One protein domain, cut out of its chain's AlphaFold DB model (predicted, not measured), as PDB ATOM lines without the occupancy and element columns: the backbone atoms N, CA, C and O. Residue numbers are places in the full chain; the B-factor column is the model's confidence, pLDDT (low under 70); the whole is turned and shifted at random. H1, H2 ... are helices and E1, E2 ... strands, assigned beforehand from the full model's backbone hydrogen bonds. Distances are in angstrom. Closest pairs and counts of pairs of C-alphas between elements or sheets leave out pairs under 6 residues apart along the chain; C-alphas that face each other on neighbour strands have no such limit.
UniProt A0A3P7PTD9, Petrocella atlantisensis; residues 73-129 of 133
ATOM      1  N   ILE A  73      -8.132   1.309  55.874       90.12
ATOM      2  CA  ILE A  73      -7.740   2.554  55.184       90.12
ATOM      3  C   ILE A  73      -6.416   3.095  55.739       90.12
ATOM      4  O   ILE A  73      -5.569   3.592  55.002       90.12
ATOM      5  N   LYS A  74      -6.179   2.938  57.048       88.19
ATOM      6  CA  LYS A  74      -4.940   3.386  57.702       88.19
ATOM      7  C   LYS A  74      -3.693   2.675  57.167       88.19
ATOM      8  O   LYS A  74      -2.624   3.273  57.204       88.19
ATOM      9  N   LYS A  75      -3.841   1.431  56.692       87.62
ATOM     10  CA  LYS A  75      -2.762   0.585  56.156       87.62
ATOM     11  C   LYS A  75      -2.601   0.699  54.633       87.62
ATOM     12  O   LYS A  75      -1.732   0.031  54.081       87.62
ATOM     13  N   LEU A  76      -3.443   1.479  53.951       88.44
ATOM     14  CA  LEU A  76      -3.311   1.724  52.514       88.44
ATOM     15  C   LEU A  76      -2.105   2.621  52.221       88.44
ATOM     16  O   LEU A  76      -1.686   3.417  53.065       88.44
ATOM     17  N   LYS A  77      -1.573   2.523  50.998       89.81
ATOM     18  CA  LYS A  77      -0.594   3.496  50.503       89.81
ATOM     19  C   LYS A  77      -1.227   4.882  50.413       89.81
ATOM     20  O   LYS A  77      -2.439   5.006  50.243       89.81
ATOM     21  N   GLN A  78      -0.391   5.912  50.491       93.00
ATOM     22  CA  GLN A  78      -0.832   7.301  50.603       93.00
ATOM     23  C   GLN A  78      -1.850   7.699  49.521       93.00
ATOM     24  O   GLN A  78      -2.951   8.117  49.858       93.00
ATOM     25  N   PHE A  79      -1.550   7.439  48.247       92.12
ATOM     26  CA  PHE A  79      -2.447   7.786  47.138       92.12
ATOM     27  C   PHE A  79      -3.800   7.045  47.175       92.12
ATOM     28  O   PHE A  79      -4.812   7.564  46.712       92.12
ATOM     29  N   LEU A  80      -3.843   5.820  47.721       92.12
ATOM     30  CA  LEU A  80      -5.091   5.068  47.892       92.12
ATOM     31  C   LEU A  80      -5.905   5.614  49.061       92.12
ATOM     32  O   LEU A  80      -7.127   5.668  48.974       92.12
ATOM     33  N   LYS A  81      -5.234   6.015  50.145       94.19
ATOM     34  CA  LYS A  81      -5.876   6.674  51.281       94.19
ATOM     35  C   LYS A  81      -6.486   8.011  50.856       94.19
ATOM     36  O   LYS A  81      -7.634   8.259  51.193       94.19
ATOM     37  N   GLU A  82      -5.745   8.828  50.111       95.38
ATOM     38  CA  GLU A  82      -6.233  10.101  49.564       95.38
ATOM     39  C   GLU A  82      -7.470   9.879  48.689       95.38
ATOM     40  O   GLU A  82      -8.518  10.453  48.954       95.38
ATOM     41  N   TRP A  83      -7.408   8.945  47.734       95.00
ATOM     42  CA  TRP A  83      -8.559   8.616  46.887       95.00
ATOM     43  C   TRP A  83      -9.779   8.098  47.671       95.00
ATOM     44  O   TRP A  83     -10.920   8.448  47.354       95.00
ATOM     45  N   ALA A  84      -9.551   7.252  48.682       93.19
ATOM     46  CA  ALA A  84     -10.620   6.672  49.493       93.19
ATOM     47  C   ALA A  84     -11.310   7.712  50.391       93.19
ATOM     48  O   ALA A  84     -12.488   7.555  50.693       93.19
ATOM     49  N   LEU A  85     -10.580   8.746  50.821       94.19
ATOM     50  CA  LEU A  85     -11.084   9.816  51.690       94.19
ATOM     51  C   LEU A  85     -11.559  11.056  50.927       94.19
ATOM     52  O   LEU A  85     -12.145  11.943  51.537       94.19
ATOM     53  N   GLU A  86     -11.324  11.122  49.618       96.25
ATOM     54  CA  GLU A  86     -11.812  12.199  48.761       96.25
ATOM     55  C   GLU A  86     -13.356  12.292  48.854       96.25
ATOM     56  O   GLU A  86     -14.039  11.284  48.628       96.25
ATOM     57  N   PRO A  87     -13.935  13.451  49.208       95.00
ATOM     58  CA  PRO A  87     -15.386  13.612  49.329       95.00
ATOM     59  C   PRO A  87     -16.111  13.559  47.981       95.00
ATOM     60  O   PRO A  87     -17.290  13.219  47.942       95.00
ATOM     61  N   THR A  88     -15.410  13.802  46.872       95.25
ATOM     62  CA  THR A  88     -15.958  13.699  45.512       95.25
ATOM     63  C   THR A  88     -15.851  12.288  44.929       95.25
ATOM     64  O   THR A  88     -15.055  11.458  45.375       95.25
ATOM     65  N   GLY A  89     -16.628  11.991  43.883       93.75
ATOM     66  CA  GLY A  89     -16.479  10.754  43.105       93.75
ATOM     67  C   GLY A  89     -17.206   9.536  43.681       93.75
ATOM     68  O   GLY A  89     -16.904   8.413  43.282       93.75
ATOM     69  N   TRP A  90     -18.129   9.736  44.621       94.62
ATOM     70  CA  TRP A  90     -18.971   8.668  45.165       94.62
ATOM     71  C   TRP A  90     -20.102   8.329  44.206       94.62
ATOM     72  O   TRP A  90     -20.532   9.169  43.434       94.62
ATOM     73  N   ARG A  91     -20.603   7.103  44.243       93.44
ATOM     74  CA  ARG A  91     -21.797   6.683  43.503       93.44
ATOM     75  C   ARG A  91     -22.829   6.162  44.476       93.44
ATOM     76  O   ARG A  91     -22.474   5.737  45.570       93.44
ATOM     77  N   HIS A  92     -24.083   6.151  44.059       90.00
ATOM     78  CA  HIS A  92     -25.164   5.513  44.794       90.00
ATOM     79  C   HIS A  92     -25.946   4.591  43.862       90.00
ATOM     80  O   HIS A  92     -25.920   4.763  42.647       90.00
ATOM     81  N   ASN A  93     -26.665   3.621  44.420       82.50
ATOM     82  CA  ASN A  93     -27.236   2.515  43.640       82.50
ATOM     83  C   ASN A  93     -28.175   2.958  42.496       82.50
ATOM     84  O   ASN A  93     -28.221   2.294  41.463       82.50
ATOM     85  N   ASP A  94     -28.859   4.096  42.643       79.62
ATOM     86  CA  ASP A  94     -29.837   4.570  41.650       79.62
ATOM     87  C   ASP A  94     -29.257   5.482  40.548       79.62
ATOM     88  O   ASP A  94     -29.998   5.902  39.660       79.62
ATOM     89  N   SER A  95     -27.959   5.819  40.569       79.56
ATOM     90  CA  SER A  95     -27.347   6.677  39.541       79.56
ATOM     91  C   SER A  95     -25.911   6.280  39.213       79.56
ATOM     92  O   SER A  95     -25.129   5.867  40.064       79.56
ATOM     93  N   LYS A  96     -25.544   6.449  37.939       79.88
ATOM     94  CA  LYS A  96     -24.160   6.292  37.464       79.88
ATOM     95  C   LYS A  96     -23.331   7.565  37.626       79.88
ATOM     96  O   LYS A  96     -22.121   7.527  37.394       79.88
ATOM     97  N   GLU A  97     -23.972   8.677  37.968       88.31
ATOM     98  CA  GLU A  97     -23.298   9.947  38.192       88.31
ATOM     99  C   GLU A  97     -22.519   9.932  39.505       88.31
ATOM    100  O   GLU A  97     -22.818   9.179  40.436       88.31
ATOM    101  N   THR A  98     -21.476  10.753  39.554       91.44
ATOM    102  CA  THR A  98     -20.674  10.919  40.759       91.44
ATOM    103  C   THR A  98     -21.261  11.992  41.660       91.44
ATOM    104  O   THR A  98     -21.694  13.036  41.182       91.44
ATOM    105  N   PHE A  99     -21.183  11.759  42.960       91.94
ATOM    106  CA  PHE A  99     -21.702  12.599  44.022       91.94
ATOM    107  C   PHE A  99     -20.554  13.126  44.893       91.94
ATOM    108  O   PHE A  99     -19.537  12.442  45.077       91.94
ATOM    109  N   ASP A 100     -20.723  14.342  45.413       93.75
ATOM    110  CA  ASP A 100     -19.837  14.960  46.401       93.75
ATOM    111  C   ASP A 100     -20.507  14.919  47.776       93.75
ATOM    112  O   ASP A 100     -21.574  15.499  47.977       93.75
ATOM    113  N   LEU A 101     -19.891  14.208  48.720       92.38
ATOM    114  CA  LEU A 101     -20.426  14.043  50.070       92.38
ATOM    115  C   LEU A 101     -20.430  15.345  50.879       92.38
ATOM    116  O   LEU A 101     -21.236  15.450  51.800       92.38
ATOM    117  N   ASN A 102     -19.603  16.339  50.533       93.69
ATOM    118  CA  ASN A 102     -19.602  17.634  51.228       93.69
ATOM    119  C   ASN A 102     -20.957  18.354  51.112       93.69
ATOM    120  O   ASN A 102     -21.303  19.168  51.962       93.69
ATOM    121  N   LEU A 103     -21.767  18.023  50.097       90.50
ATOM    122  CA  LEU A 103     -23.105  18.591  49.919       90.50
ATOM    123  C   LEU A 103     -24.054  18.268  51.086       90.50
ATOM    124  O   LEU A 103     -25.038  18.981  51.291       90.50
ATOM    125  N   PHE A 104     -23.776  17.213  51.859       90.50
ATOM    126  CA  PHE A 104     -24.564  16.868  53.043       90.50
ATOM    127  C   PHE A 104     -24.326  17.802  54.227       90.50
ATOM    128  O   PHE A 104     -25.241  17.985  55.028       90.50
ATOM    129  N   ASP A 105     -23.145  18.418  54.318       86.81
ATOM    130  CA  ASP A 105     -22.843  19.382  55.378       86.81
ATOM    131  C   ASP A 105     -23.597  20.707  55.164       86.81
ATOM    132  O   ASP A 105     -23.867  21.441  56.113       86.81
ATOM    133  N   GLU A 106     -23.976  21.004  53.916       85.75
ATOM    134  CA  GLU A 106     -24.588  22.274  53.514       85.75
ATOM    135  C   GLU A 106     -26.117  22.202  53.349       85.75
ATOM    136  O   GLU A 106     -26.789  23.236  53.392       85.75
ATOM    137  N   ASN A 107     -26.691  21.007  53.148       90.31
ATOM    138  CA  ASN A 107     -28.100  20.852  52.779       90.31
ATOM    139  C   ASN A 107     -28.815  19.728  53.551       90.31
ATOM    140  O   ASN A 107     -28.785  18.553  53.182       90.31
ATOM    141  N   GLU A 108     -29.560  20.118  54.586       89.62
ATOM    142  CA  GLU A 108     -30.333  19.202  55.434       89.62
ATOM    143  C   GLU A 108     -31.442  18.458  54.663       89.62
ATOM    144  O   GLU A 108     -31.680  17.274  54.901       89.62
ATOM    145  N   SER A 109     -32.068  19.104  53.670       90.75
ATOM    146  CA  SER A 109     -33.082  18.461  52.820       90.75
ATOM    147  C   SER A 109     -32.482  17.364  51.939       90.75
ATOM    148  O   SER A 109     -33.129  16.343  51.710       90.75
ATOM    149  N   LEU A 110     -31.262  17.571  51.440       89.69
ATOM    150  CA  LEU A 110     -30.521  16.566  50.678       89.69
ATOM    151  C   LEU A 110     -30.139  15.393  51.585       89.69
ATOM    152  O   LEU A 110     -30.292  14.234  51.212       89.69
ATOM    153  N   CYS A 111     -29.705  15.694  52.808       88.44
ATOM    154  CA  CYS A 111     -29.377  14.690  53.811       88.44
ATOM    155  C   CYS A 111     -30.581  13.778  54.110       88.44
ATOM    156  O   CYS A 111     -30.443  12.556  54.092       88.44
ATOM    157  N   GLU A 112     -31.783  14.342  54.280       91.56
ATOM    158  CA  GLU A 112     -32.997  13.545  54.504       91.56
ATOM    159  C   GLU A 112     -33.416  12.749  53.256       91.56
ATOM    160  O   GLU A 112     -33.803  11.586  53.375       91.56
ATOM    161  N   GLN A 113     -33.272  13.320  52.052       90.56
ATOM    162  CA  GLN A 113     -33.567  12.626  50.791       90.56
ATOM    163  C   GLN A 113     -32.707  11.363  50.603       90.56
ATOM    164  O   GLN A 113     -33.209  10.336  50.147       90.56
ATOM    165  N   TYR A 114     -31.419  11.432  50.949       89.56
ATOM    166  CA  TYR A 114     -30.437  10.374  50.680       89.56
ATOM    167  C   TYR A 114     -30.061   9.533  51.912       89.56
ATOM    168  O   TYR A 114     -29.209   8.651  51.828       89.56
ATOM    169  N   LYS A 115     -30.724   9.748  53.051       88.25
ATOM    170  CA  LYS A 115     -30.408   9.151  54.361       88.25
ATOM    171  C   LYS A 115     -30.299   7.627  54.386       88.25
ATOM    172  O   LYS A 115     -29.473   7.074  55.104       88.25
ATOM    173  N   ASN A 116     -31.155   6.948  53.623       90.44
ATOM    174  CA  ASN A 116     -31.209   5.484  53.562       90.44
ATOM    175  C   ASN A 116     -30.415   4.913  52.381       90.44
ATOM    176  O   ASN A 116     -30.530   3.729  52.063       90.44
ATOM    177  N   MET A 117     -29.641   5.755  51.699       90.31
ATOM    178  CA  MET A 117     -28.912   5.370  50.509       90.31
ATOM    179  C   MET A 117     -27.491   4.931  50.845       90.31
ATOM    180  O   MET A 117     -26.830   5.480  51.722       90.31
ATOM    181  N   THR A 118     -27.008   3.919  50.128       91.31
ATOM    182  CA  THR A 118     -25.622   3.466  50.248       91.31
ATOM    183  C   THR A 118     -24.777   4.129  49.175       91.31
ATOM    184  O   THR A 118     -25.073   4.006  47.984       91.31
ATOM    185  N   PHE A 119     -23.713   4.798  49.610       92.81
ATOM    186  CA  PHE A 119     -22.710   5.382  48.733       92.81
ATOM    187  C   PHE A 119     -21.481   4.481  48.661       92.81
ATOM    188  O   PHE A 119     -21.052   3.912  49.665       92.81
ATOM    189  N   TYR A 120     -20.897   4.359  47.473       93.19
ATOM    190  CA  TYR A 120     -19.716   3.536  47.248       93.19
ATOM    191  C   TYR A 120     -18.746   4.166  46.248       93.19
ATOM    192  O   TYR A 120     -19.100   5.025  45.438       93.19
ATOM    193  N   LYS A 121     -17.502   3.694  46.302       92.69
ATOM    194  CA  LYS A 121     -16.457   3.932  45.310       92.69
ATOM    195  C   LYS A 121     -15.847   2.598  44.921       92.69
ATOM    196  O   LYS A 121     -15.627   1.748  45.776       92.69
ATOM    197  N   GLU A 122     -15.526   2.452  43.647       91.25
ATOM    198  CA  GLU A 122     -14.855   1.273  43.105       91.25
ATOM    199  C   GLU A 122     -13.659   1.713  42.262       91.25
ATOM    200  O   GLU A 122     -13.694   2.767  41.613       91.25
ATOM    201  N   ARG A 123     -12.577   0.934  42.294       89.81
ATOM    202  CA  ARG A 123     -11.427   1.150  41.417       89.81
ATOM    203  C   ARG A 123     -10.591  -0.107  41.306       89.81
ATOM    204  O   ARG A 123     -10.370  -0.816  42.278       89.81
ATOM    205  N   TRP A 124      -9.933  -0.236  40.164       89.50
ATOM    206  CA  TRP A 124      -8.857  -1.200  40.021       89.50
ATOM    207  C   TRP A 124      -7.597  -0.760  40.779       89.50
ATOM    208  O   TRP A 124      -7.184   0.409  40.765       89.50
ATOM    209  N   ILE A 125      -6.970  -1.732  41.436       86.69
ATOM    210  CA  ILE A 125      -5.713  -1.625  42.168       86.69
ATOM    211  C   ILE A 125      -4.793  -2.739  41.671       86.69
ATOM    212  O   ILE A 125      -5.159  -3.912  41.680       86.69
ATOM    213  N   LYS A 126      -3.576  -2.368  41.267       85.12
ATOM    214  CA  LYS A 126      -2.507  -3.305  40.915       85.12
ATOM    215  C   LYS A 126      -1.319  -3.076  41.833       85.12
ATOM    216  O   LYS A 126      -0.526  -2.163  41.615       85.12
ATOM    217  N   GLU A 127      -1.209  -3.883  42.881       80.88
ATOM    218  CA  GLU A 127      -0.160  -3.749  43.892       80.88
ATOM    219  C   GLU A 127       0.288  -5.100  44.431       80.88
ATOM    220  O   GLU A 127      -0.515  -6.013  44.585       80.88
ATOM    221  N   ASN A 128       1.568  -5.207  44.807       78.75
ATOM    222  CA  ASN A 128       2.128  -6.407  45.441       78.75
ATOM    223  C   ASN A 128       1.841  -7.697  44.643       78.75
ATOM    224  O   ASN A 128       1.507  -8.730  45.228       78.75
ATOM    225  N   ASP A 129       1.927  -7.604  43.312       80.00
ATOM    226  CA  ASP A 129       1.610  -8.661  42.339       80.00
ATOM    227  C   ASP A 129       0.164  -9.177  42.403       80.00
ATOM    228  O   ASP A 129      -0.109 -10.327  42.062       80.00
TER     229      ASP A 129
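What this domain is: This is residues 73 to 129 of the 133 residues of a protein of Petrocella atlantisensis (UniProt A0A3P7PTD9). A small two-strand hairpin, E1 and E2, sits near the middle of a loose rod, with helix H1 toward one end and a corner of two short helices, H2 and H3, toward the other. After H3 the backbone turns back and runs along the length of the rod, pairing briefly with E1 through residues 119 to 120, and reaches strand E3, residues 125 to 127, toward the end where H1 lies, with the printed part ending just after it at residue 129; residues 105 to 110 stick out. The printed part has 57 residues with three named helices and three named strands, in the order H1, E1, E2, H2, H3, E3; the sheet is E1 - E2, antiparallel, and the class is mixed, helices and strands. The whole is loose, with a radius of gyration of the C-alphas of 13.6 A and spans of 44 by 21 by 16 A.

Where its parts are: E1 is residues 90 to 92, 7.0 A from first to last C-alpha, and begins at C-alpha 90 (-18.971, 8.668, 45.165). E2 is residues 95 to 99, 9.3 A long. H1, residues 78 to 85, begins at C-alpha 78 (-0.832, 7.301, 50.603) and is 10.6 A long. H2 is residues 103 to 106, 5.4 A long, and H3 is residues 108 to 114, 10.0 A long. E3, residues 125 to 127, is 6.2 A long and ends at C-alpha 127 (-0.160, -3.749, 43.892).

How they stand to each other: E1 and E2 form a hairpin, antiparallel at 143 degrees between their directions. C-alphas 90 and 99 face each other at 4.9 A. N 99 and O 90 are within hydrogen-bond range at 2.7 A, and N 95 and O 92 at 3.1 A. Residues 91 to 92 of E1 also pair with residues 119 to 120, antiparallel. H2 and H3 touch only at the corner by their link, and only just, with 3 pairs of C-alphas within 8 A; the closest C-alphas are those of Phe 104 and Cys 111, 5.3 A apart. H1 touches no helix, and it is apart from E2 and E3. E3 pairs with no named strand and is apart from E1 and E2. In H1 and H3 every O i to N i+4 pair is within hydrogen-bond range; H2 is too short for such a pair.

The domain as a whole: The two C-alphas farthest apart are those of Ser 109 and Asp 129, at 45.3 A. The printed part has no cut. The link from H3 to E3, 10 residues, is short; the other links are tight. The mean pLDDT of the printed part is 89.8, and no printed residue is under 70.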